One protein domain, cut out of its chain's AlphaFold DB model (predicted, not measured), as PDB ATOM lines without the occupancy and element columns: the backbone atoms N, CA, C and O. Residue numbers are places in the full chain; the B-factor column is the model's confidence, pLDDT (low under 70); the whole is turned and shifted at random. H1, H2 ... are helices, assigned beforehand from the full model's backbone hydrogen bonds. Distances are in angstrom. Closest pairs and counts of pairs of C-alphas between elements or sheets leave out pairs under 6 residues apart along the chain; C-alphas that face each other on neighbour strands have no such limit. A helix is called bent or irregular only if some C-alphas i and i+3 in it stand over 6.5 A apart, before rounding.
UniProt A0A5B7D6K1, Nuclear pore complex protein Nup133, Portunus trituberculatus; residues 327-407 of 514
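This is residues 327 to 407 of the 514 residues of the protein "Nuclear pore complex protein Nup133" of Portunus trituberculatus (UniProt A0A5B7D6K1). Four short helices, H2, H3, H4 and H5, make a core, with the two longest helices at the ends of an elongated body: H1 meets H2 at a corner, and H6 packs side by side on H5. The printed part has 81 residues, with six named helices, H1 to H6 in chain order, and no named strand: all helix. It is compact, with a radius of gyration of the C-alphas of 13.1 A, and spans 40 by 24 by 21 A.

H1, residues 328 to 341, touches H2, residues 343 to 353, only at the corner by their link, with residues 334 to 339 alone; the closest C-alphas, of Met 335 and Ser 344, are 5.4 A apart. H2 and H3, residues 357 to 363, form a helical hairpin, opposite ways at a shallow tilt of 26 degrees, closest at the C-alphas of Tyr 351 and Leu 360, 6.4 A. H2 also touches H4, residues 369 to 376, at a steep tilt of 52 degrees, closest at the C-alphas of Asp 345 and Phe 375, 7.0 A. H4 and H5, residues 380 to 389, form a hairpin at 18 degrees, closest at the C-alphas of Leu 376 and Ala 383, 5.2 A. H3 and H5 only just touch, with 3 pairs of C-alphas within 8 A, closest Leu 361 and His 386, 6.2 A. H5 and H6, residues 393 to 406, form a hairpin at 21 degrees, closest at the C-alphas of Trp 384 and Ala 396, 4.6 A. H1 and H6 are apart. Every O i to N i+4 pair is within hydrogen-bond range in H2, H3, H4 and H6; H1 has 8 of 10 and H5 4 of 6.

H1 begins at C-alpha 328, (51.486, 49.612, -16.785), and is 19.3 A long; it is irregular, C-alphas 337 and 340 being 7.7 A apart. H5 is only just irregular, C-alphas 381 and 384 being 6.8 A apart. H6, 19.8 A long, ends at C-alpha 406, (25.061, 43.813, 7.124).

The C-alphas farthest apart, of Arg 330 and Gln 405, are 41.1 A apart. The printed part has no cut, and the five links are tight. Its mean pLDDT is 71.1, with 28 residues under 70, among them 361 to 371.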
ATOM      1  N   ASN A 327      55.355  47.581 -16.140       78.69
ATOM      2  CA  ASN A 327      54.986  48.202 -17.407       78.69
ATOM      3  C   ASN A 327      53.460  48.334 -17.528       78.69
ATOM      4  O   ASN A 327      52.783  47.523 -18.169       78.69
ATOM      5  N   GLN A 328      52.926  49.368 -16.876       73.69
ATOM      6  CA  GLN A 328      51.486  49.612 -16.785       73.69
ATOM      7  C   GLN A 328      50.862  50.016 -18.129       73.69
ATOM      8  O   GLN A 328      49.722  49.658 -18.397       73.69
ATOM      9  N   GLU A 329      51.601  50.706 -19.002       77.75
ATOM     10  CA  GLU A 329      51.106  51.101 -20.329       77.75
ATOM     11  C   GLU A 329      50.795  49.887 -21.201       77.75
ATOM     12  O   GLU A 329      49.746  49.822 -21.844       77.75
ATOM     13  N   ARG A 330      51.684  48.890 -21.184       76.69
ATOM     14  CA  ARG A 330      51.506  47.651 -21.940       76.69
ATOM     15  C   ARG A 330      50.336  46.823 -21.407       76.69
ATOM     16  O   ARG A 330      49.584  46.258 -22.195       76.69
ATOM     17  N   LEU A 331      50.132  46.813 -20.087       77.50
ATOM     18  CA  LEU A 331      48.968  46.179 -19.467       77.50
ATOM     19  C   LEU A 331      47.663  46.866 -19.890       77.50
ATOM     20  O   LEU A 331      46.726  46.187 -20.297       77.50
ATOM     21  N   THR A 332      47.627  48.201 -19.894       74.44
ATOM     22  CA  THR A 332      46.485  48.987 -20.388       74.44
ATOM     23  C   THR A 332      46.204  48.703 -21.867       74.44
ATOM     24  O   THR A 332      45.048  48.547 -22.255       74.44
ATOM     25  N   GLN A 333      47.242  48.572 -22.700       78.38
ATOM     26  CA  GLN A 333      47.091  48.181 -24.106       78.38
ATOM     27  C   GLN A 333      46.502  46.773 -24.254       78.38
ATOM     28  O   GLN A 333      45.624  46.569 -25.091       78.38
ATOM     29  N   TYR A 334      46.936  45.811 -23.433       73.38
ATOM     30  CA  TYR A 334      46.361  44.466 -23.416       73.38
ATOM     31  C   TYR A 334      44.912  44.456 -22.918       73.38
ATOM     32  O   TYR A 334      44.081  43.794 -23.530       73.38
ATOM     33  N   MET A 335      44.571  45.251 -21.903       72.44
ATOM     34  CA  MET A 335      43.185  45.446 -21.450       72.44
ATOM     35  C   MET A 335      42.294  46.040 -22.539       72.44
ATOM     36  O   MET A 335      41.198  45.546 -22.761       72.44
ATOM     37  N   ASN A 336      42.781  47.016 -23.303       74.94
ATOM     38  CA  ASN A 336      42.002  47.583 -24.406       74.94
ATOM     39  C   ASN A 336      41.856  46.607 -25.585       74.94
ATOM     40  O   ASN A 336      40.839  46.614 -26.274       74.94
ATOM     41  N   ARG A 337      42.870  45.771 -25.837       72.25
ATOM     42  CA  ARG A 337      42.887  44.836 -26.968       72.25
ATOM     43  C   ARG A 337      42.118  43.542 -26.697       72.25
ATOM     44  O   ARG A 337      41.495  43.022 -27.614       72.25
ATOM     45  N   PHE A 338      42.179  43.036 -25.467       70.06
ATOM     46  CA  PHE A 338      41.585  41.762 -25.046       70.06
ATOM     47  C   PHE A 338      40.423  41.940 -24.055       70.06
ATOM     48  O   PHE A 338      39.924  40.960 -23.502       70.06
ATOM     49  N   GLY A 339      39.961  43.174 -23.824       66.75
ATOM     50  CA  GLY A 339      38.855  43.470 -22.907       66.75
ATOM     51  C   GLY A 339      37.568  42.723 -23.262       66.75
ATOM     52  O   GLY A 339      36.922  42.155 -22.383       66.75
ATOM     53  N   SER A 340      37.258  42.594 -24.558       66.81
ATOM     54  CA  SER A 340      36.108  41.814 -25.043       66.81
ATOM     55  C   SER A 340      36.238  40.303 -24.822       66.81
ATOM     56  O   SER A 340      35.228  39.609 -24.805       66.81
ATOM     57  N   GLU A 341      37.457  39.787 -24.648       65.50
ATOM     58  CA  GLU A 341      37.743  38.370 -24.369       65.50
ATOM     59  C   GLU A 341      37.785  38.070 -22.856       65.50
ATOM     60  O   GLU A 341      38.094  36.953 -22.448       65.50
ATOM     61  N   GLY A 342      37.470  39.055 -22.005       70.25
ATOM     62  CA  GLY A 342      37.452  38.896 -20.548       70.25
ATOM     63  C   GLY A 342      38.810  39.093 -19.868       70.25
ATOM     64  O   GLY A 342      38.945  38.792 -18.682       70.25
ATOM     65  N   PHE A 343      39.815  39.635 -20.568       76.75
ATOM     66  CA  PHE A 343      41.128  39.906 -19.973       76.75
ATOM     67  C   PHE A 343      41.049  40.911 -18.815       76.75
ATOM     68  O   PHE A 343      41.693  40.701 -17.790       76.75
ATOM     69  N   SER A 344      40.221  41.959 -18.926       75.56
ATOM     70  CA  SER A 344      40.018  42.940 -17.847       75.56
ATOM     71  C   SER A 344      39.504  42.282 -16.557       75.56
ATOM     72  O   SER A 344      40.041  42.530 -15.481       75.56
ATOM     73  N   ASP A 345      38.522  41.381 -16.669       75.75
ATOM     74  CA  ASP A 345      37.965  40.609 -15.543       75.75
ATOM     75  C   ASP A 345      39.037  39.721 -14.892       75.75
ATOM     76  O   ASP A 345      39.193  39.690 -13.668       75.75
ATOM     77  N   PHE A 346      39.855  39.061 -15.716       78.44
ATOM     78  CA  PHE A 346      40.971  38.250 -15.241       78.44
ATOM     79  C   PHE A 346      42.024  39.080 -14.485       78.44
ATOM     80  O   PHE A 346      42.472  38.678 -13.411       78.44
ATOM     81  N   VAL A 347      42.400  40.252 -15.009       78.19
ATOM     82  CA  VAL A 347      43.352  41.176 -14.366       78.19
ATOM     83  C   VAL A 347      42.833  41.609 -12.993       78.19
ATOM     84  O   VAL A 347      43.584  41.587 -12.014       78.19
ATOM     85  N   PHE A 348      41.544  41.953 -12.890       78.25
ATOM     86  CA  PHE A 348      40.934  42.369 -11.626       78.25
ATOM     87  C   PHE A 348      40.897  41.236 -10.596       78.25
ATOM     88  O   PHE A 348      41.286  41.455  -9.445       78.25
ATOM     89  N   ARG A 349      40.524  40.013 -11.004       78.06
ATOM     90  CA  ARG A 349      40.600  38.826 -10.133       78.06
ATOM     91  C   ARG A 349      42.026  38.554  -9.663       78.06
ATOM     92  O   ARG A 349      42.244  38.369  -8.469       78.06
ATOM     93  N   TRP A 350      43.007  38.617 -10.561       79.94
ATOM     94  CA  TRP A 350      44.409  38.387 -10.213       79.94
ATOM     95  C   TRP A 350      44.940  39.416  -9.202       79.94
ATOM     96  O   TRP A 350      45.622  39.053  -8.239       79.94
ATOM     97  N   TYR A 351      44.610  40.703  -9.356       78.19
ATOM     98  CA  TYR A 351      44.993  41.731  -8.378       78.19
ATOM     99  C   TYR A 351      44.303  41.553  -7.018       78.19
ATOM    100  O   TYR A 351      44.897  41.888  -5.986       78.19
ATOM    101  N   LEU A 352      43.079  41.017  -7.002       76.44
ATOM    102  CA  LEU A 352      42.352  40.698  -5.776       76.44
ATOM    103  C   LEU A 352      42.987  39.505  -5.042       76.44
ATOM    104  O   LEU A 352      43.250  39.608  -3.842       76.44
ATOM    105  N   GLU A 353      43.298  38.427  -5.765       78.62
ATOM    106  CA  GLU A 353      43.962  37.221  -5.245       78.62
ATOM    107  C   GLU A 353      45.377  37.510  -4.725       78.62
ATOM    108  O   GLU A 353      45.783  36.993  -3.687       78.62
ATOM    109  N   THR A 354      46.128  38.376  -5.408       74.69
ATOM    110  CA  THR A 354      47.495  38.756  -5.006       74.69
ATOM    111  C   THR A 354      47.548  39.828  -3.912       74.69
ATOM    112  O   THR A 354      48.635  40.237  -3.504       74.69
ATOM    113  N   GLY A 355      46.397  40.309  -3.425       69.88
ATOM    114  CA  GLY A 355      46.314  41.300  -2.346       69.88
ATOM    115  C   GLY A 355      46.751  42.719  -2.738       69.88
ATOM    116  O   GLY A 355      46.858  43.597  -1.881       69.88
ATOM    117  N   LYS A 356      46.966  42.995  -4.030       72.62
ATOM    118  CA  LYS A 356      47.460  44.281  -4.557       72.62
ATOM    119  C   LYS A 356      46.322  45.277  -4.825       72.62
ATOM    120  O   LYS A 356      46.254  45.916  -5.875       72.62
ATOM    121  N   ARG A 357      45.450  45.463  -3.830       69.50
ATOM    122  CA  ARG A 357      44.232  46.300  -3.909       69.50
ATOM    123  C   ARG A 357      44.517  47.764  -4.264       69.50
ATOM    124  O   ARG A 357      43.748  48.379  -4.992       69.50
ATOM    125  N   GLY A 358      45.651  48.303  -3.810       64.44
ATOM    126  CA  GLY A 358      46.060  49.676  -4.129       64.44
ATOM    127  C   GLY A 358      46.325  49.903  -5.621       64.44
ATOM    128  O   GLY A 358      45.917  50.923  -6.164       64.44
ATOM    129  N   LYS A 359      46.941  48.935  -6.317       67.88
ATOM    130  CA  LYS A 359      47.203  49.052  -7.763       67.88
ATOM    131  C   LYS A 359      45.917  48.937  -8.590       67.88
ATOM    132  O   LYS A 359      45.783  49.646  -9.581       67.88
ATOM    133  N   LEU A 360      44.971  48.106  -8.147       70.06
ATOM    134  CA  LEU A 360      43.652  47.944  -8.771       70.06
ATOM    135  C   LEU A 360      42.837  49.245  -8.719       70.06
ATOM    136  O   LEU A 360      42.289  49.670  -9.732       70.06
ATOM    137  N   LEU A 361      42.819  49.932  -7.571       65.81
ATOM    138  CA  LEU A 361      42.094  51.201  -7.423       65.81
ATOM    139  C   LEU A 361      42.711  52.339  -8.254       65.81
ATOM    140  O   LEU A 361      41.982  53.184  -8.769       65.81
ATOM    141  N   CYS A 362      44.034  52.334  -8.442       63.31
ATOM    142  CA  CYS A 362      44.722  53.309  -9.291       63.31
ATOM    143  C   CYS A 362      44.501  53.081 -10.799       63.31
ATOM    144  O   CYS A 362      44.606  54.032 -11.568       63.31
ATOM    145  N   GLN A 363      44.178  51.857 -11.238       61.94
ATOM    146  CA  GLN A 363      43.871  51.564 -12.649       61.94
ATOM    147  C   GLN A 363      42.490  52.083 -13.089       61.94
ATOM    148  O   GLN A 363      42.284  52.361 -14.268       61.94
ATOM    149  N   GLY A 364      41.557  52.278 -12.152       55.31
ATOM    150  CA  GLY A 364      40.179  52.704 -12.430       55.31
ATOM    151  C   GLY A 364      39.980  54.178 -12.806       55.31
ATOM    152  O   GLY A 364      38.855  54.578 -13.083       55.31
ATOM    153  N   ALA A 365      41.028  55.007 -12.826       52.47
ATOM    154  CA  ALA A 365      40.900  56.459 -13.024       52.47
ATOM    155  C   ALA A 365      40.656  56.905 -14.489       52.47
ATOM    156  O   ALA A 365      40.551  58.102 -14.750       52.47
ATOM    157  N   GLY A 366      40.588  55.972 -15.449       60.84
ATOM    158  CA  GLY A 366      40.413  56.251 -16.886       60.84
ATOM    159  C   GLY A 366      39.186  55.572 -17.517       60.84
ATOM    160  O   GLY A 366      38.223  55.240 -16.832       60.84
ATOM    161  N   GLN A 367      39.235  55.307 -18.833       58.38
ATOM    162  CA  GLN A 367      38.165  54.623 -19.597       58.38
ATOM    163  C   GLN A 367      37.779  53.234 -19.038       58.38
ATOM    164  O   GLN A 367      36.690  52.737 -19.299       58.38
ATOM    165  N   GLN A 368      38.654  52.635 -18.227       59.53
ATOM    166  CA  GLN A 368      38.508  51.309 -17.620       59.53
ATOM    167  C   GLN A 368      37.721  51.315 -16.297       59.53
ATOM    168  O   GLN A 368      37.370  50.252 -15.783       59.53
ATOM    169  N   GLY A 369      37.389  52.495 -15.755       61.16
ATOM    170  CA  GLY A 369      36.602  52.624 -14.524       61.16
ATOM    171  C   GLY A 369      35.190  52.037 -14.636       61.16
ATOM    172  O   GLY A 369      34.643  51.572 -13.642       61.16
ATOM    173  N   GLY A 370      34.616  51.987 -15.845       66.31
ATOM    174  CA  GLY A 370      33.303  51.376 -16.087       66.31
ATOM    175  C   GLY A 370      33.310  49.847 -15.964       66.31
ATOM    176  O   GLY A 370      32.419  49.270 -15.341       66.31
ATOM    177  N   GLU A 371      34.337  49.184 -16.503       68.19
ATOM    178  CA  GLU A 371      34.498  47.726 -16.394       68.19
ATOM    179  C   GLU A 371      34.839  47.312 -14.960       68.19
ATOM    180  O   GLU A 371      34.283  46.337 -14.449       68.19
ATOM    181  N   LEU A 372      35.687  48.099 -14.291       70.12
ATOM    182  CA  LEU A 372      36.032  47.898 -12.889       70.12
ATOM    183  C   LEU A 372      34.829  48.123 -11.963       70.12
ATOM    184  O   LEU A 372      34.617  47.339 -11.043       70.12
ATOM    185  N   ALA A 373      34.001  49.141 -12.222       66.94
ATOM    186  CA  ALA A 373      32.778  49.380 -11.458       66.94
ATOM    187  C   ALA A 373      31.796  48.208 -11.567       66.94
ATOM    188  O   ALA A 373      31.234  47.807 -10.553       66.94
ATOM    189  N   ARG A 374      31.623  47.630 -12.764       72.00
ATOM    190  CA  ARG A 374      30.776  46.444 -12.966       72.00
ATOM    191  C   ARG A 374      31.320  45.225 -12.222       72.00
ATOM    192  O   ARG A 374      30.552  44.518 -11.592       72.00
ATOM    193  N   PHE A 375      32.632  45.006 -12.265       72.75
ATOM    194  CA  PHE A 375      33.276  43.902 -11.551       72.75
ATOM    195  C   PHE A 375      33.193  44.051 -10.022       72.75
ATOM    196  O   PHE A 375      32.977  43.080  -9.305       72.75
ATOM    197  N   LEU A 376      33.348  45.273  -9.506       72.69
ATOM    198  CA  LEU A 376      33.319  45.544  -8.069       72.69
ATOM    199  C   LEU A 376      31.906  45.553  -7.465       72.69
ATOM    200  O   LEU A 376      31.807  45.548  -6.242       72.69
ATOM    201  N   GLN A 377      30.831  45.536  -8.264       69.75
ATOM    202  CA  GLN A 377      29.455  45.416  -7.748       69.75
ATOM    203  C   GLN A 377      29.260  44.143  -6.916       69.75
ATOM    204  O   GLN A 377      28.605  44.195  -5.877       69.75
ATOM    205  N   ASP A 378      29.910  43.049  -7.313       71.12
ATOM    206  CA  ASP A 378      29.880  41.771  -6.593       71.12
ATOM    207  C   ASP A 378      30.710  41.804  -5.291       71.12
ATOM    208  O   ASP A 378      30.615  40.909  -4.453       71.12
ATOM    209  N   TYR A 379      31.517  42.853  -5.091       70.69
ATOM    210  CA  TYR A 379      32.389  43.048  -3.935       70.69
ATOM    211  C   TYR A 379      32.023  44.335  -3.186       70.69
ATOM    212  O   TYR A 379      32.778  45.314  -3.184       70.69
ATOM    213  N   SER A 380      30.883  44.327  -2.487       66.75
ATOM    214  CA  SER A 380      30.340  45.495  -1.770       66.75
ATOM    215  C   SER A 380      31.358  46.151  -0.824       66.75
ATOM    216  O   SER A 380      31.446  47.376  -0.764       66.75
ATOM    217  N   SER A 381      32.209  45.354  -0.163       69.44
ATOM    218  CA  SER A 381      33.264  45.819   0.756       69.44
ATOM    219  C   SER A 381      34.378  46.643   0.095       69.44
ATOM    220  O   SER A 381      35.082  47.380   0.786       69.44
ATOM    221  N   LEU A 382      34.536  46.545  -1.228       71.44
ATOM    222  CA  LEU A 382      35.540  47.263  -2.022       71.44
ATOM    223  C   LEU A 382      34.911  48.279  -2.986       71.44
ATOM    224  O   LEU A 382      35.586  49.226  -3.396       71.44
ATOM    225  N   ALA A 383      33.628  48.124  -3.316       70.56
ATOM    226  CA  ALA A 383      32.890  49.013  -4.208       70.56
ATOM    227  C   ALA A 383      32.896  50.476  -3.731       70.56
ATOM    228  O   ALA A 383      33.145  51.378  -4.532       70.56
ATOM    229  N   TRP A 384      32.711  50.717  -2.427       76.19
ATOM    230  CA  TRP A 384      32.685  52.076  -1.868       76.19
ATOM    231  C   TRP A 384      34.030  52.811  -2.012       76.19
ATOM    232  O   TRP A 384      34.048  54.020  -2.233       76.19
ATOM    233  N   LEU A 385      35.162  52.095  -1.961       71.81
ATOM    234  CA  LEU A 385      36.498  52.678  -2.156       71.81
ATOM    235  C   LEU A 385      36.696  53.166  -3.593       71.81
ATOM    236  O   LEU A 385      37.228  54.253  -3.818       71.81
ATOM    237  N   HIS A 386      36.246  52.374  -4.566       71.12
ATOM    238  CA  HIS A 386      36.281  52.763  -5.972       71.12
ATOM    239  C   HIS A 386      35.341  53.945  -6.245       71.12
ATOM    240  O   HIS A 386      35.758  54.909  -6.879       71.12
ATOM    241  N   GLN A 387      34.123  53.918  -5.695       72.88
ATOM    242  CA  GLN A 387      33.126  54.987  -5.842       72.88
ATOM    243  C   GLN A 387      33.613  56.334  -5.277       72.88
ATOM    244  O   GLN A 387      33.394  57.378  -5.894       72.88
ATOM    245  N   ILE A 388      34.345  56.327  -4.155       73.69
ATOM    246  CA  ILE A 388      34.992  57.537  -3.617       73.69
ATOM    247  C   ILE A 388      36.064  58.063  -4.577       73.69
ATOM    248  O   ILE A 388      36.121  59.268  -4.831       73.69
ATOM    249  N   ASN A 389      36.894  57.179  -5.142       68.06
ATOM    250  CA  ASN A 389      37.941  57.572  -6.086       68.06
ATOM    251  C   ASN A 389      37.361  58.148  -7.392       68.06
ATOM    252  O   ASN A 389      37.892  59.113  -7.939       68.06
ATOM    253  N   THR A 390      36.225  57.620  -7.856       70.31
ATOM    254  CA  THR A 390      35.500  58.119  -9.037       70.31
ATOM    255  C   THR A 390      34.589  59.319  -8.744       70.31
ATOM    256  O   THR A 390      33.872  59.762  -9.639       70.31
ATOM    257  N   ARG A 391      34.625  59.874  -7.521       69.12
ATOM    258  CA  ARG A 391      33.793  61.000  -7.042       69.12
ATOM    259  C   ARG A 391      32.276  60.747  -7.053       69.12
ATOM    260  O   ARG A 391      31.500  61.702  -7.022       69.12
ATOM    261  N   ASP A 392      31.839  59.489  -7.036       73.94
ATOM    262  CA  ASP A 392      30.428  59.117  -6.874       73.94
ATOM    263  C   ASP A 392      30.096  58.904  -5.388       73.94
ATOM    264  O   ASP A 392      30.021  57.787  -4.870       73.94
ATOM    265  N   PHE A 393      29.922  60.017  -4.675       73.94
ATOM    266  CA  PHE A 393      29.638  60.009  -3.237       73.94
ATOM    267  C   PHE A 393      28.239  59.482  -2.901       73.94
ATOM    268  O   PHE A 393      28.013  58.972  -1.805       73.94
ATOM    269  N   THR A 394      27.293  59.584  -3.836       78.81
ATOM    270  CA  THR A 394      25.913  59.122  -3.658       78.81
ATOM    271  C   THR A 394      25.834  57.605  -3.571       78.81
ATOM    272  O   THR A 394      25.292  57.081  -2.592       78.81
ATOM    273  N   SER A 395      26.444  56.904  -4.530       75.12
ATOM    274  CA  SER A 395      26.501  55.440  -4.539       75.12
ATOM    275  C   SER A 395      27.409  54.896  -3.431       75.12
ATOM    276  O   SER A 395      27.119  53.849  -2.846       75.12
ATOM    277  N   ALA A 396      28.473  55.628  -3.070       75.69
ATOM    278  CA  ALA A 396      29.324  55.282  -1.929       75.69
ATOM    279  C   ALA A 396      28.542  55.296  -0.610       75.69
ATOM    280  O   ALA A 396      28.619  54.345   0.164       75.69
ATOM    281  N   CYS A 397      27.734  56.334  -0.371       72.00
ATOM    282  CA  CYS A 397      26.899  56.432   0.824       72.00
ATOM    283  C   CYS A 397      25.859  55.309   0.915       72.00
ATOM    284  O   CYS A 397      25.639  54.784   2.006       72.00
ATOM    285  N   SER A 398      25.219  54.919  -0.194       77.81
ATOM    286  CA  SER A 398      24.265  53.801  -0.181       77.81
ATOM    287  C   SER A 398      24.953  52.460   0.069       77.81
ATOM    288  O   SER A 398      24.453  51.668   0.862       77.81
ATOM    289  N   THR A 399      26.120  52.235  -0.541       76.94
ATOM    290  CA  THR A 399      26.906  51.003  -0.358       76.94
ATOM    291  C   THR A 399      27.442  50.897   1.071       76.94
ATOM    292  O   THR A 399      27.326  49.849   1.696       76.94
ATOM    293  N   LEU A 400      27.950  51.997   1.638       74.62
ATOM    294  CA  LEU A 400      28.373  52.064   3.040       74.62
ATOM    295  C   LEU A 400      27.207  51.852   4.005       74.62
ATOM    296  O   LEU A 400      27.371  51.183   5.018       74.62
ATOM    297  N   ARG A 401      26.023  52.390   3.693       73.06
ATOM    298  CA  ARG A 401      24.820  52.172   4.502       73.06
ATOM    299  C   ARG A 401      24.381  50.706   4.480       73.06
ATOM    300  O   ARG A 401      24.007  50.194   5.525       73.06
ATOM    301  N   HIS A 402      24.458  50.046   3.326       75.00
ATOM    302  CA  HIS A 402      24.176  48.615   3.198       75.00
ATOM    303  C   HIS A 402      25.183  47.769   3.983       75.00
ATOM    304  O   HIS A 402      24.784  46.958   4.809       75.00
ATOM    305  N   LEU A 403      26.485  48.032   3.813       71.38
ATOM    306  CA  LEU A 403      27.538  47.359   4.580       71.38
ATOM    307  C   LEU A 403      27.362  47.551   6.088       71.38
ATOM    308  O   LEU A 403      27.499  46.593   6.837       71.38
ATOM    309  N   ALA A 404      27.011  48.760   6.530       65.56
ATOM    310  CA  ALA A 404      26.754  49.048   7.939       65.56
ATOM    311  C   ALA A 404      25.532  48.291   8.491       65.56
ATOM    312  O   ALA A 404      25.490  47.988   9.680       65.56
ATOM    313  N   GLN A 405      24.540  47.983   7.652       67.06
ATOM    314  CA  GLN A 405      23.377  47.173   8.032       67.06
ATOM    315  C   GLN A 405      23.694  45.669   8.045       67.06
ATOM    316  O   GLN A 405      23.166  44.946   8.886       67.06
ATOM    317  N   GLU A 406      24.576  45.201   7.160       62.41
ATOM    318  CA  GLU A 406      25.061  43.813   7.124       62.41
ATOM    319  C   GLU A 406      26.104  43.502   8.211       62.41
ATOM    320  O   GLU A 406      26.384  42.335   8.504       62.41
ATOM    321  N   GLU A 407      26.679  44.530   8.837       62.38
ATOM    322  CA  GLU A 407      27.728  44.410   9.847       62.38
ATOM    323  C   GLU A 407      27.177  43.923  11.208       62.38
ATOM    324  O   GLU A 407      27.119  44.631  12.212       62.38
TER     325      GLU A 407